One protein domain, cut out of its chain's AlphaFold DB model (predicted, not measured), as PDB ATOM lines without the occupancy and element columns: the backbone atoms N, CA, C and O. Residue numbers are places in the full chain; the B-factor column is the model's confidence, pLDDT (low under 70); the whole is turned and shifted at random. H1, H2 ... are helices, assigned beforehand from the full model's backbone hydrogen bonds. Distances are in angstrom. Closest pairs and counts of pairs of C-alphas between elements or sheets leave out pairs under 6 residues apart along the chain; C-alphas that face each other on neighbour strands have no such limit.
ATOM      1  N   SER A   4      25.164  62.395   8.310       93.06
ATOM      2  CA  SER A   4      24.197  62.087   9.365       93.06
ATOM      3  C   SER A   4      22.804  62.635   9.051       93.06
ATOM      4  O   SER A   4      21.813  61.934   9.242       93.06
ATOM      5  N   GLU A   5      22.715  63.850   8.500       94.19
ATOM      6  CA  GLU A   5      21.437  64.461   8.113       94.19
ATOM      7  C   GLU A   5      20.804  63.728   6.926       94.19
ATOM      8  O   GLU A   5      19.589  63.525   6.886       94.19
ATOM      9  N   ILE A   6      21.627  63.294   5.965       91.69
ATOM     10  CA  ILE A   6      21.172  62.507   4.811       91.69
ATOM     11  C   ILE A   6      20.551  61.195   5.290       91.69
ATOM     12  O   ILE A   6      19.431  60.869   4.899       91.69
ATOM     13  N   LYS A   7      21.246  60.467   6.170       89.88
ATOM     14  CA  LYS A   7      20.772  59.181   6.703       89.88
ATOM     15  C   LYS A   7      19.501  59.316   7.546       89.88
ATOM     16  O   LYS A   7      18.679  58.412   7.511       89.88
ATOM     17  N   GLN A   8      19.310  60.433   8.251       91.00
ATOM     18  CA  GLN A   8      18.068  60.695   8.991       91.00
ATOM     19  C   GLN A   8      16.868  60.958   8.074       91.00
ATOM     20  O   GLN A   8      15.746  60.578   8.399       91.00
ATOM     21  N   ARG A   9      17.085  61.622   6.934       91.88
ATOM     22  CA  ARG A   9      16.011  61.958   5.983       91.88
ATOM     23  C   ARG A   9      15.693  60.811   5.023       91.88
ATOM     24  O   ARG A   9      14.571  60.723   4.524       91.88
ATOM     25  N   LEU A  10      16.668  59.952   4.738       92.38
ATOM     26  CA  LEU A  10      16.539  58.868   3.775       92.38
ATOM     27  C   LEU A  10      15.935  57.619   4.427       92.38
ATOM     28  O   LEU A  10      16.602  56.899   5.164       92.38
ATOM     29  N   LYS A  11      14.676  57.320   4.099       93.25
ATOM     30  CA  LYS A  11      14.031  56.072   4.525       93.25
ATOM     31  C   LYS A  11      14.660  54.875   3.818       93.25
ATOM     32  O   LYS A  11      14.767  54.872   2.589       93.25
ATOM     33  N   ILE A  12      14.973  53.819   4.569       92.19
ATOM     34  CA  ILE A  12      15.545  52.586   4.006       92.19
ATOM     35  C   ILE A  12      14.631  51.957   2.942       92.19
ATOM     36  O   ILE A  12      15.114  51.460   1.933       92.19
ATOM     37  N   GLU A  13      13.312  52.088   3.084       91.75
ATOM     38  CA  GLU A  13      12.311  51.635   2.104       91.75
ATOM     39  C   GLU A  13      12.499  52.279   0.724       91.75
ATOM     40  O   GLU A  13      12.307  51.632  -0.304       91.75
ATOM     41  N   THR A  14      12.906  53.554   0.689       93.75
ATOM     42  CA  THR A  14      13.166  54.276  -0.567       93.75
ATOM     43  C   THR A  14      14.405  53.718  -1.256       93.75
ATOM     44  O   THR A  14      14.403  53.530  -2.471       93.75
ATOM     45  N   VAL A  15      15.440  53.398  -0.476       93.31
ATOM     46  CA  VAL A  15      16.673  52.784  -0.978       93.31
ATOM     47  C   VAL A  15      16.390  51.386  -1.514       93.31
ATOM     48  O   VAL A  15      16.768  51.079  -2.639       93.31
ATOM     49  N   LEU A  16      15.665  50.559  -0.759       93.94
ATOM     50  CA  LEU A  16      15.292  49.213  -1.196       93.94
ATOM     51  C   LEU A  16      14.494  49.259  -2.502       93.94
ATOM     52  O   LEU A  16      14.855  48.574  -3.459       93.94
ATOM     53  N   LYS A  17      13.486  50.137  -2.589       93.88
ATOM     54  CA  LYS A  17      12.674  50.309  -3.800       93.88
ATOM     55  C   LYS A  17      13.504  50.739  -5.011       93.88
ATOM     56  O   LYS A  17      13.224  50.280  -6.114       93.88
ATOM     57  N   HIS A  18      14.521  51.582  -4.820       95.56
ATOM     58  CA  HIS A  18      15.432  51.984  -5.896       95.56
ATOM     59  C   HIS A  18      16.175  50.785  -6.510       95.56
ATOM     60  O   HIS A  18      16.342  50.730  -7.723       95.56
ATOM     61  N   TYR A  19      16.535  49.796  -5.690       94.62
ATOM     62  CA  TYR A  19      17.155  48.544  -6.136       94.62
ATOM     63  C   TYR A  19      16.143  47.439  -6.497       94.62
ATOM     64  O   TYR A  19      16.539  46.298  -6.718       94.62
ATOM     65  N   GLY A  20      14.838  47.739  -6.542       93.50
ATOM     66  CA  GLY A  20      13.798  46.738  -6.807       93.50
ATOM     67  C   GLY A  20      13.616  45.712  -5.681       93.50
ATOM     68  O   GLY A  20      13.054  44.642  -5.904       93.50
ATOM     69  N   LEU A  21      14.089  46.023  -4.474       93.00
ATOM     70  CA  LEU A  21      13.994  45.167  -3.298       93.00
ATOM     71  C   LEU A  21      12.809  45.587  -2.426       93.00
ATOM     72  O   LEU A  21      12.524  46.772  -2.250       93.00
ATOM     73  N   GLN A  22      12.145  44.604  -1.824       91.50
ATOM     74  CA  GLN A  22      11.066  44.833  -0.870       91.50
ATOM     75  C   GLN A  22      11.182  43.842   0.286       91.50
ATOM     76  O   GLN A  22      11.192  42.628   0.080       91.50
ATOM     77  N   ALA A  23      11.272  44.367   1.507       91.94
ATOM     78  CA  ALA A  23      11.221  43.555   2.714       91.94
ATOM     79  C   ALA A  23       9.791  43.059   2.972       91.94
ATOM     80  O   ALA A  23       8.810  43.755   2.696       91.94
ATOM     81  N   ASN A  24       9.667  41.847   3.507       90.56
ATOM     82  CA  ASN A  24       8.387  41.290   3.929       90.56
ATOM     83  C   ASN A  24       7.926  41.879   5.282       90.56
ATOM     84  O   ASN A  24       8.599  42.719   5.879       90.56
ATOM     85  N   ARG A  25       6.785  41.402   5.803       89.19
ATOM     86  CA  ARG A  25       6.205  41.865   7.084       89.19
ATOM     87  C   ARG A  25       7.129  41.687   8.297       89.19
ATOM     88  O   ARG A  25       6.964  42.392   9.281       89.19
ATOM     89  N   ASN A  26       8.094  40.772   8.214       90.00
ATOM     90  CA  ASN A  26       9.075  40.504   9.265       90.00
ATOM     91  C   ASN A  26      10.403  41.253   9.022       90.00
ATOM     92  O   ASN A  26      11.395  40.970   9.692       90.00
ATOM     93  N   GLY A  27      10.447  42.161   8.039       91.94
ATOM     94  CA  GLY A  27      11.653  42.897   7.661       91.94
ATOM     95  C   GLY A  27      12.682  42.056   6.900       91.94
ATOM     96  O   GLY A  27      13.827  42.476   6.785       91.94
ATOM     97  N   MET A  28      12.319  40.879   6.390       93.25
ATOM     98  CA  MET A  28      13.251  39.972   5.711       93.25
ATOM     99  C   MET A  28      13.123  40.069   4.189       93.25
ATOM    100  O   MET A  28      12.014  40.196   3.663       93.25
ATOM    101  N   LEU A  29      14.240  39.938   3.475       92.38
ATOM    102  CA  LEU A  29      14.272  39.723   2.028       92.38
ATOM    103  C   LEU A  29      15.408  38.777   1.619       92.38
ATOM    104  O   LEU A  29      16.298  38.457   2.409       92.38
ATOM    105  N   LYS A  30      15.370  38.330   0.363       92.12
ATOM    106  CA  LYS A  30      16.485  37.603  -0.250       92.12
ATOM    107  C   LYS A  30      17.679  38.534  -0.395       92.12
ATOM    108  O   LYS A  30      17.521  39.669  -0.846       92.12
ATOM    109  N   CYS A  31      18.852  38.058   0.001       91.69
ATOM    110  CA  CYS A  31      20.052  38.865  -0.096       91.69
ATOM    111  C   CYS A  31      20.493  38.982  -1.564       91.69
ATOM    112  O   CYS A  31      20.637  37.960  -2.228       91.69
ATOM    113  N   PRO A  32      20.730  40.195  -2.094       90.44
ATOM    114  CA  PRO A  32      21.237  40.365  -3.456       90.44
ATOM    115  C   PRO A  32      22.741  40.066  -3.577       90.44
ATOM    116  O   PRO A  32      23.267  40.041  -4.684       90.44
ATOM    117  N   PHE A  33      23.448  39.880  -2.457       90.56
ATOM    118  CA  PHE A  33      24.905  39.709  -2.432       90.56
ATOM    119  C   PHE A  33      25.361  38.247  -2.509       90.56
ATOM    120  O   PHE A  33      26.540  37.991  -2.736       90.56
ATOM    121  N   HIS A  34      24.454  37.289  -2.312       87.81
ATOM    122  CA  HIS A  34      24.743  35.860  -2.395       87.81
ATOM    123  C   HIS A  34      23.511  35.102  -2.894       87.81
ATOM    124  O   HIS A  34      22.377  35.436  -2.558       87.81
ATOM    125  N   GLU A  35      23.736  34.098  -3.742       82.94
ATOM    126  CA  GLU A  35      22.666  33.346  -4.395       82.94
ATOM    127  C   GLU A  35      22.100  32.282  -3.444       82.94
ATOM    128  O   GLU A  35      22.535  31.132  -3.409       82.94
ATOM    129  N   GLU A  36      21.120  32.687  -2.639       83.56
ATOM    130  CA  GLU A  36      20.411  31.815  -1.704       83.56
ATOM    131  C   GLU A  36      18.919  31.727  -2.026       83.56
ATOM    132  O   GLU A  36      18.285  32.662  -2.525       83.56
ATOM    133  N   LYS A  37      18.324  30.572  -1.715       82.00
ATOM    134  CA  LYS A  37      16.879  30.365  -1.879       82.00
ATOM    135  C   LYS A  37      16.062  31.035  -0.778       82.00
ATOM    136  O   LYS A  37      14.966  31.521  -1.071       82.00
ATOM    137  N   GLU A  38      16.603  31.087   0.436       87.56
ATOM    138  CA  GLU A  38      15.909  31.578   1.623       87.56
ATOM    139  C   GLU A  38      16.187  33.068   1.892       87.56
ATOM    140  O   GLU A  38      17.265  33.570   1.567       87.56
ATOM    141  N   PRO A  39      15.237  33.812   2.486       89.69
ATOM    142  CA  PRO A  39      15.478  35.180   2.929       89.69
ATOM    143  C   PRO A  39      16.513  35.221   4.062       89.69
ATOM    144  O   PRO A  39      16.234  34.784   5.177       89.69
ATOM    145  N   SER A  40      17.684  35.789   3.792       91.25
ATOM    146  CA  SER A  40      18.798  35.889   4.746       91.25
ATOM    147  C   SER A  40      19.147  37.324   5.147       91.25
ATOM    148  O   SER A  40      19.841  37.533   6.142       91.25
ATOM    149  N   LEU A  41      18.621  38.332   4.442       92.88
ATOM    150  CA  LEU A  41      18.854  39.737   4.763       92.88
ATOM    151  C   LEU A  41      17.709  40.301   5.616       92.88
ATOM    152  O   LEU A  41      16.556  40.319   5.180       92.88
ATOM    153  N   LYS A  42      18.044  40.811   6.808       93.44
ATOM    154  CA  LYS A  42      17.115  41.511   7.708       93.44
ATOM    155  C   LYS A  42      17.304  43.023   7.627       93.44
ATOM    156  O   LYS A  42      18.409  43.528   7.806       93.44
ATOM    157  N   ILE A  43      16.207  43.741   7.435       92.19
ATOM    158  CA  ILE A  43      16.127  45.196   7.520       92.19
ATOM    159  C   ILE A  43      15.584  45.550   8.900       92.19
ATOM    160  O   ILE A  43      14.436  45.248   9.227       92.19
TER     161      ILE A  43
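Overview. This is residues 4 to 43 of the 45 residues of the protein "CHC2 zinc finger" of Saccharicrinis carchari (UniProt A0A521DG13). With little regular structure, this is mostly a looped chain: residues 19 to 43 run out and fold back on themselves, the short helix H2 sits at one end of these loops, and residues 4 to 11, with H1, stick out beyond H2. The printed part has 40 residues with two named helices, H1 then H2, and no named strand; it is all helix by class, though under half of the residues are in named elements. It is loose, with a radius of gyration of the C-alphas of 11.4 A, and elongated, spanning 35 by 20 by 16 A.

Arrangement. H2, residues 12 to 18, and H1, residues 4 to 9, are apart, joined by a tight link of 2 residues. In both, every O i to N i+4 pair is within hydrogen-bond range. Residues 28 to 29 pair antiparallel with residues 41 to 42.

Along the chain. H2 measures 9.9 A, from C-alpha 12 at (15.545, 52.586, 4.006) to C-alpha 18. H1 measures 8.9 A, beginning at (24.197, 62.087, 9.365).

Size, cuts and confidence. The two C-alphas farthest apart, of Glu 5 and Lys 37, are 35.8 A apart. The printed part has no cut, and no printed residue is under 70 in pLDDT.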